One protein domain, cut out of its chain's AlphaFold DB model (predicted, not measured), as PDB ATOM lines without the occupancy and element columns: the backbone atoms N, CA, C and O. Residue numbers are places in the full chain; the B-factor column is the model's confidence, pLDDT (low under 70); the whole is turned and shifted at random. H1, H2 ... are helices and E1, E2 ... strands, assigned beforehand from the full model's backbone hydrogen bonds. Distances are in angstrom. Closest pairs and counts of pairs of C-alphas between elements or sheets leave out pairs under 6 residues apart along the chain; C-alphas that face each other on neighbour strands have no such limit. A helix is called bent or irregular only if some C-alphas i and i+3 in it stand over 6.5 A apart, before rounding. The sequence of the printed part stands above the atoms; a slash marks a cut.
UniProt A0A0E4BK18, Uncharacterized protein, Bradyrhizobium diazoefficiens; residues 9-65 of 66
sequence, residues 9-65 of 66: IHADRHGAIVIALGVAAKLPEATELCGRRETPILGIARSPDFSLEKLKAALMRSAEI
ATOM      1  N   ILE A   9     125.079 135.657 104.079       95.94
ATOM      2  CA  ILE A   9     126.349 134.967 104.321       95.94
ATOM      3  C   ILE A   9     127.304 135.241 103.161       95.94
ATOM      4  O   ILE A   9     126.947 135.061 101.998       95.94
ATOM      5  N   HIS A  10     128.537 135.632 103.483       95.31
ATOM      6  CA  HIS A  10     129.653 135.602 102.539       95.31
ATOM      7  C   HIS A  10     130.572 134.434 102.892       95.31
ATOM      8  O   HIS A  10     130.953 134.287 104.053       95.31
ATOM      9  N   ALA A  11     130.919 133.611 101.903       96.75
ATOM     10  CA  ALA A  11     131.787 132.457 102.083       96.75
ATOM     11  C   ALA A  11     132.785 132.336 100.928       96.75
ATOM     12  O   ALA A  11     132.408 132.437  99.759       96.75
ATOM     13  N   ASP A  12     134.047 132.097 101.261       96.00
ATOM     14  CA  ASP A  12     135.153 131.938 100.322       96.00
ATOM     15  C   ASP A  12     136.135 130.849 100.808       96.00
ATOM     16  O   ASP A  12     135.814 130.023 101.664       96.00
ATOM     17  N   ARG A  13     137.351 130.811 100.246       98.12
ATOM     18  CA  ARG A  13     138.383 129.832 100.637       98.12
ATOM     19  C   ARG A  13     138.911 130.015 102.068       98.12
ATOM     20  O   ARG A  13     139.557 129.100 102.571       98.12
ATOM     21  N   HIS A  14     138.669 131.155 102.706       97.06
ATOM     22  CA  HIS A  14     139.116 131.465 104.064       97.06
ATOM     23  C   HIS A  14     138.057 131.123 105.123       97.06
ATOM     24  O   HIS A  14     138.383 131.064 106.308       97.06
ATOM     25  N   GLY A  15     136.808 130.868 104.718       96.25
ATOM     26  CA  GLY A  15     135.717 130.472 105.606       96.25
ATOM     27  C   GLY A  15     134.398 131.146 105.244       96.25
ATOM     28  O   GLY A  15     134.162 131.493 104.091       96.25
ATOM     29  N   ALA A  16     133.524 131.323 106.236       96.31
ATOM     30  CA  ALA A  16     132.235 131.989 106.071       96.31
ATOM     31  C   ALA A  16     131.976 132.991 107.200       96.31
ATOM     32  O   ALA A  16     132.346 132.754 108.353       96.31
ATOM     33  N   ILE A  17     131.302 134.091 106.868       95.62
ATOM     34  CA  ILE A  17     130.878 135.132 107.806       95.62
ATOM     35  C   ILE A  17     129.407 135.496 107.590       95.62
ATOM     36  O   ILE A  17     128.898 135.436 106.471       95.62
ATOM     37  N   VAL A  18     128.738 135.922 108.662       96.44
ATOM     38  CA  VAL A  18     127.405 136.535 108.593       96.44
ATOM     39  C   VAL A  18     127.563 138.047 108.453       96.44
ATOM     40  O   VAL A  18     128.199 138.694 109.286       96.44
ATOM     41  N   ILE A  19     126.972 138.615 107.406       95.50
ATOM     42  CA  ILE A  19     126.895 140.053 107.166       95.50
ATOM     43  C   ILE A  19     125.588 140.569 107.764       95.50
ATOM     44  O   ILE A  19     124.498 140.165 107.364       95.50
ATOM     45  N   ALA A  20     125.687 141.527 108.685       93.81
ATOM     46  CA  ALA A  20     124.507 142.210 109.196       93.81
ATOM     47  C   ALA A  20     123.805 142.994 108.069       93.81
ATOM     48  O   ALA A  20     124.385 143.908 107.475       93.81
ATOM     49  N   LEU A  21     122.533 142.675 107.802       93.62
ATOM     50  CA  LEU A  21     121.761 143.260 106.695       93.62
ATOM     51  C   LEU A  21     121.728 144.796 106.723       93.62
ATOM     52  O   LEU A  21     121.854 145.433 105.681       93.62
ATOM     53  N   GLY A  22     121.648 145.400 107.914       95.88
ATOM     54  CA  GLY A  22     121.608 146.859 108.080       95.88
ATOM     55  C   GLY A  22     122.862 147.606 107.601       95.88
ATOM     56  O   GLY A  22     122.811 148.822 107.423       95.88
ATOM     57  N   VAL A  23     123.981 146.909 107.376       95.25
ATOM     58  CA  VAL A  23     125.217 147.502 106.835       95.25
ATOM     59  C   VAL A  23     125.600 146.953 105.462       95.25
ATOM     60  O   VAL A  23     126.543 147.462 104.864       95.25
ATOM     61  N   ALA A  24     124.869 145.969 104.930       96.38
ATOM     62  CA  ALA A  24     125.220 145.285 103.685       96.38
ATOM     63  C   ALA A  24     125.363 146.253 102.498       96.38
ATOM     64  O   ALA A  24     126.309 146.144 101.724       96.38
ATOM     65  N   ALA A  25     124.490 147.261 102.407       97.12
ATOM     66  CA  ALA A  25     124.542 148.273 101.351       97.12
ATOM     67  C   ALA A  25     125.812 149.151 101.383       97.12
ATOM     68  O   ALA A  25     126.167 149.733 100.366       97.12
ATOM     69  N   LYS A  26     126.505 149.236 102.527       97.31
ATOM     70  CA  LYS A  26     127.755 150.001 102.683       97.31
ATOM     71  C   LYS A  26     128.997 149.193 102.307       97.31
ATOM     72  O   LYS A  26     130.080 149.760 102.192       97.31
ATOM     73  N   LEU A  27     128.864 147.873 102.155       96.50
ATOM     74  CA  LEU A  27     130.004 147.002 101.885       96.50
ATOM     75  C   LEU A  27     130.733 147.341 100.584       96.50
ATOM     76  O   LEU A  27     131.955 147.395 100.658       96.50
ATOM     77  N   PRO A  28     130.069 147.605  99.439       95.94
ATOM     78  CA  PRO A  28     130.789 147.889  98.198       95.94
ATOM     79  C   PRO A  28     131.781 149.052  98.350       95.94
ATOM     80  O   PRO A  28     132.972 148.880  98.097       95.94
ATOM     81  N   GLU A  29     131.318 150.182  98.885       97.56
ATOM     82  CA  GLU A  29     132.149 151.363  99.142       97.56
ATOM     83  C   GLU A  29     133.269 151.072 100.155       97.56
ATOM     84  O   GLU A  29     134.431 151.404  99.922       97.56
ATOM     85  N   ALA A  30     132.954 150.386 101.260       96.94
ATOM     86  CA  ALA A  30     133.951 150.020 102.264       96.94
ATOM     87  C   ALA A  30     135.034 149.083 101.698       96.94
ATOM     88  O   ALA A  30     136.216 149.259 101.990       96.94
ATOM     89  N   THR A  31     134.655 148.108 100.865       96.19
ATOM     90  CA  THR A  31     135.603 147.189 100.220       96.19
ATOM     91  C   THR A  31     136.474 147.891  99.188       96.19
ATOM     92  O   THR A  31     137.670 147.611  99.112       96.19
ATOM     93  N   GLU A  32     135.920 148.850  98.443       97.81
ATOM     94  CA  GLU A  32     136.687 149.671  97.510       97.81
ATOM     95  C   GLU A  32     137.711 150.538  98.253       97.81
ATOM     96  O   GLU A  32     138.876 150.597  97.859       97.81
ATOM     97  N   LEU A  33     137.319 151.152  99.373       98.06
ATOM     98  CA  LEU A  33     138.240 151.889 100.236       98.06
ATOM     99  C   LEU A  33     139.375 150.993 100.756       98.06
ATOM    100  O   LEU A  33     140.538 151.396 100.688       98.06
ATOM    101  N   CYS A  34     139.073 149.778 101.223       97.62
ATOM    102  CA  CYS A  34     140.102 148.810 101.616       97.62
ATOM    103  C   CYS A  34     141.071 148.524 100.460       97.62
ATOM    104  O   CYS A  34     142.282 148.652 100.637       97.62
ATOM    105  N   GLY A  35     140.561 148.247  99.256       97.69
ATOM    106  CA  GLY A  35     141.397 148.005  98.076       97.69
ATOM    107  C   GLY A  35     142.284 149.201  97.701       97.69
ATOM    108  O   GLY A  35     143.478 149.037  97.417       97.69
ATOM    109  N   ARG A  36     141.751 150.429  97.767       97.88
ATOM    110  CA  ARG A  36     142.537 151.656  97.546       97.88
ATOM    111  C   ARG A  36     143.645 151.812  98.588       97.88
ATOM    112  O   ARG A  36     144.769 152.152  98.225       97.88
ATOM    113  N   ARG A  37     143.364 151.515  99.861       98.12
ATOM    114  CA  ARG A  37     144.349 151.536 100.957       98.12
ATOM    115  C   ARG A  37     145.430 150.468 100.807       98.12
ATOM    116  O   ARG A  37     146.594 150.738 101.103       98.12
ATOM    117  N   GLU A  38     145.087 149.285 100.318       98.00
ATOM    118  CA  GLU A  38     146.041 148.192 100.105       98.00
ATOM    119  C   GLU A  38     146.969 148.433  98.911       98.00
ATOM    120  O   GLU A  38     148.137 148.046  98.949       98.00
ATOM    121  N   THR A  39     146.484 149.107  97.868       97.69
ATOM    122  CA  THR A  39     147.229 149.359  96.624       97.69
ATOM    123  C   THR A  39     148.657 149.900  96.838       97.69
ATOM    124  O   THR A  39     149.595 149.277  96.328       97.69
ATOM    125  N   PRO A  40     148.900 150.999  97.590       96.75
ATOM    126  CA  PRO A  40     150.260 151.501  97.816       96.75
ATOM    127  C   PRO A  40     151.144 150.519  98.598       96.75
ATOM    128  O   PRO A  40     152.341 150.422  98.323       96.75
ATOM    129  N   ILE A  41     150.569 149.766  99.540       97.88
ATOM    130  CA  ILE A  41     151.294 148.784 100.358       97.88
ATOM    131  C   ILE A  41     151.734 147.608  99.481       97.88
ATOM    132  O   ILE A  41     152.913 147.250  99.461       97.88
ATOM    133  N   LEU A  42     150.804 147.044  98.707       97.88
ATOM    134  CA  LEU A  42     151.067 145.935  97.791       97.88
ATOM    135  C   LEU A  42     152.054 146.329  96.691       97.88
ATOM    136  O   LEU A  42     152.887 145.509  96.311       97.88
ATOM    137  N   GLY A  43     151.997 147.576  96.212       97.25
ATOM    138  CA  GLY A  43     152.951 148.111  95.243       97.25
ATOM    139  C   GLY A  43     154.397 148.045  95.738       97.25
ATOM    140  O   GLY A  43     155.276 147.626  94.989       97.25
ATOM    141  N   ILE A  44     154.648 148.383  97.008       97.69
ATOM    142  CA  ILE A  44     155.986 148.259  97.607       97.69
ATOM    143  C   ILE A  44     156.329 146.806  97.930       97.69
ATOM    144  O   ILE A  44     157.428 146.365  97.612       97.69
ATOM    145  N   ALA A  45     155.405 146.050  98.526       96.81
ATOM    146  CA  ALA A  45     155.653 144.668  98.938       96.81
ATOM    147  C   ALA A  45     155.982 143.731  97.761       96.81
ATOM    148  O   ALA A  45     156.718 142.766  97.933       96.81
ATOM    149  N   ARG A  46     155.444 144.014  96.568       97.25
ATOM    150  CA  ARG A  46     155.696 143.246  95.336       97.25
ATOM    151  C   ARG A  46     156.861 143.792  94.503       97.25
ATOM    152  O   ARG A  46     157.204 143.182  93.494       97.25
ATOM    153  N   SER A  47     157.436 144.936  94.875       97.06
ATOM    154  CA  SER A  47     158.511 145.576  94.114       97.06
ATOM    155  C   SER A  47     159.854 144.865  94.335       97.06
ATOM    156  O   SER A  47     160.172 144.530  95.478       97.06
ATOM    157  N   PRO A  48     160.687 144.694  93.288       96.62
ATOM    158  CA  PRO A  48     162.057 144.202  93.453       96.62
ATOM    159  C   PRO A  48     162.925 145.147  94.302       96.62
ATOM    160  O   PRO A  48     163.890 144.703  94.916       96.62
ATOM    161  N   ASP A  49     162.550 146.428  94.404       95.50
ATOM    162  CA  ASP A  49     163.266 147.443  95.182       95.50
ATOM    163  C   ASP A  49     162.703 147.611  96.606       95.50
ATOM    164  O   ASP A  49     162.733 148.719  97.167       95.50
ATOM    165  N   PHE A  50     162.125 146.548  97.171       97.69
ATOM    166  CA  PHE A  50     161.540 146.551  98.509       97.69
ATOM    167  C   PHE A  50     162.546 147.010  99.578       97.69
ATOM    168  O   PHE A  50     163.696 146.576  99.620       97.69
ATOM    169  N   SER A  51     162.084 147.860 100.497       98.19
ATOM    170  CA  SER A  51     162.794 148.157 101.740       98.19
ATOM    171  C   SER A  51     161.809 148.497 102.857       98.19
ATOM    172  O   SER A  51     160.692 148.956 102.601       98.19
ATOM    173  N   LEU A  52     162.235 148.312 104.110       97.88
ATOM    174  CA  LEU A  52     161.402 148.620 105.276       97.88
ATOM    175  C   LEU A  52     161.004 150.104 105.325       97.88
ATOM    176  O   LEU A  52     159.864 150.424 105.649       97.88
ATOM    177  N   GLU A  53     161.914 151.007 104.958       98.19
ATOM    178  CA  GLU A  53     161.637 152.448 104.925       98.19
ATOM    179  C   GLU A  53     160.577 152.806 103.876       98.19
ATOM    180  O   GLU A  53     159.654 153.570 104.156       98.19
ATOM    181  N   LYS A  54     160.626 152.177 102.693       97.88
ATOM    182  CA  LYS A  54     159.584 152.344 101.668       97.88
ATOM    183  C   LYS A  54     158.240 151.777 102.128       97.88
ATOM    184  O   LYS A  54     157.205 152.379 101.852       97.88
ATOM    185  N   LEU A  55     158.241 150.652 102.848       98.00
ATOM    186  CA  LEU A  55     157.017 150.065 103.393       98.00
ATOM    187  C   LEU A  55     156.371 150.982 104.441       98.00
ATOM    188  O   LEU A  55     155.166 151.211 104.380       98.00
ATOM    189  N   LYS A  56     157.158 151.552 105.364       97.88
ATOM    190  CA  LYS A  56     156.665 152.529 106.353       97.88
ATOM    191  C   LYS A  56     156.027 153.741 105.675       97.88
ATOM    192  O   LYS A  56     154.912 154.114 106.030       97.88
ATOM    193  N   ALA A  57     156.687 154.305 104.662       97.62
ATOM    194  CA  ALA A  57     156.139 155.424 103.897       97.62
ATOM    195  C   ALA A  57     154.824 155.056 103.181       97.62
ATOM    196  O   ALA A  57     153.878 155.843 103.174       97.62
ATOM    197  N   ALA A  58     154.724 153.844 102.622       97.31
ATOM    198  CA  ALA A  58     153.493 153.361 101.996       97.31
ATOM    199  C   ALA A  58     152.347 153.157 103.001       97.31
ATOM    200  O   ALA A  58     151.205 153.478 102.679       97.31
ATOM    201  N   LEU A  59     152.638 152.676 104.214       97.56
ATOM    202  CA  LEU A  59     151.653 152.555 105.296       97.56
ATOM    203  C   LEU A  59     151.123 153.927 105.736       97.56
ATOM    204  O   LEU A  59     149.917 154.079 105.908       97.56
ATOM    205  N   MET A  60     151.997 154.934 105.853       97.12
ATOM    206  CA  MET A  60     151.582 156.311 106.153       97.12
ATOM    207  C   MET A  60     150.664 156.865 105.059       97.12
ATOM    208  O   MET A  60     149.582 157.353 105.360       97.12
ATOM    209  N   ARG A  61     151.044 156.700 103.786       95.69
ATOM    210  CA  ARG A  61     150.225 157.130 102.643       95.69
ATOM    211  C   ARG A  61     148.873 156.419 102.582       95.69
ATOM    212  O   ARG A  61     147.872 157.026 102.227       95.69
ATOM    213  N   SER A  62     148.844 155.127 102.902       96.88
ATOM    214  CA  SER A  62     147.612 154.334 102.959       96.88
ATOM    215  C   SER A  62     146.621 154.901 103.983       96.88
ATOM    216  O   SER A  62     145.426 154.979 103.704       96.88
ATOM    217  N   ALA A  63     147.113 155.365 105.136       95.62
ATOM    218  CA  ALA A  63     146.278 155.919 106.200       95.62
ATOM    219  C   ALA A  63     145.548 157.220 105.808       95.62
ATOM    220  O   ALA A  63     144.515 157.530 106.398       95.62
ATOM    221  N   GLU A  64     146.045 157.944 104.803       96.56
ATOM    222  CA  GLU A  64     145.475 159.207 104.305       96.56
ATOM    223  C   GLU A  64     144.383 159.008 103.235       96.56
ATOM    224  O   GLU A  64     143.778 159.972 102.767       96.56
ATOM    225  N   ILE A  65     144.120 157.767 102.813       94.94
ATOM    226  CA  ILE A  65     143.100 157.463 101.802       94.94
ATOM    227  C   ILE A  65     141.729 157.343 102.486       94.94
ATOM    228  O   ILE A  65     141.563 156.528 103.405       94.94
TER     229      ILE A  65
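This is residues 9 to 65 of the 66 residues of an uncharacterized protein of Bradyrhizobium diazoefficiens (UniProt A0A0E4BK18). A two-strand hairpin, E1 and E2, and short H1 lie at one end of long helix H2; past its other end, H3 folds back along H2. The 57 printed residues hold E1, E2, H1, H2, H3 in that order, class mixed, the sheet antiparallel. The whole is only just loose, close to extended, radius of gyration of the C-alphas 15.1 A, and flat, spanning 42 by 26 by 12 A.

Start at hairpin E1, residues 9 to 12, and E2, residues 15 to 19: N 10 and O 17, 3.0 A apart, are within hydrogen-bond range. H1, residues 21 to 24, and H2, residues 27 to 45, meet only through their link. H2 touches H3, residues 52 to 63, as a helical hairpin, a shallow tilt of 19 degrees, opposite ways; closest are the C-alphas of Arg 37 and Ser 62, 4.7 A. Every O i to N i+4 pair is within hydrogen-bond range in H3, 13 of 15 in H2; H1 is too short.

Find C-alpha 9 at (126.349, 134.967, 104.321). H2 runs 25.9 A, with a kink of 33 degrees near residue 39, only just irregular: C-alphas 37 and 40 are 6.7 A apart. H3 runs 16.8 A to C-alpha 63 at (146.278, 155.919, 106.200).

The printed part has no cut, no link is long, and no printed residue is under 70 in pLDDT.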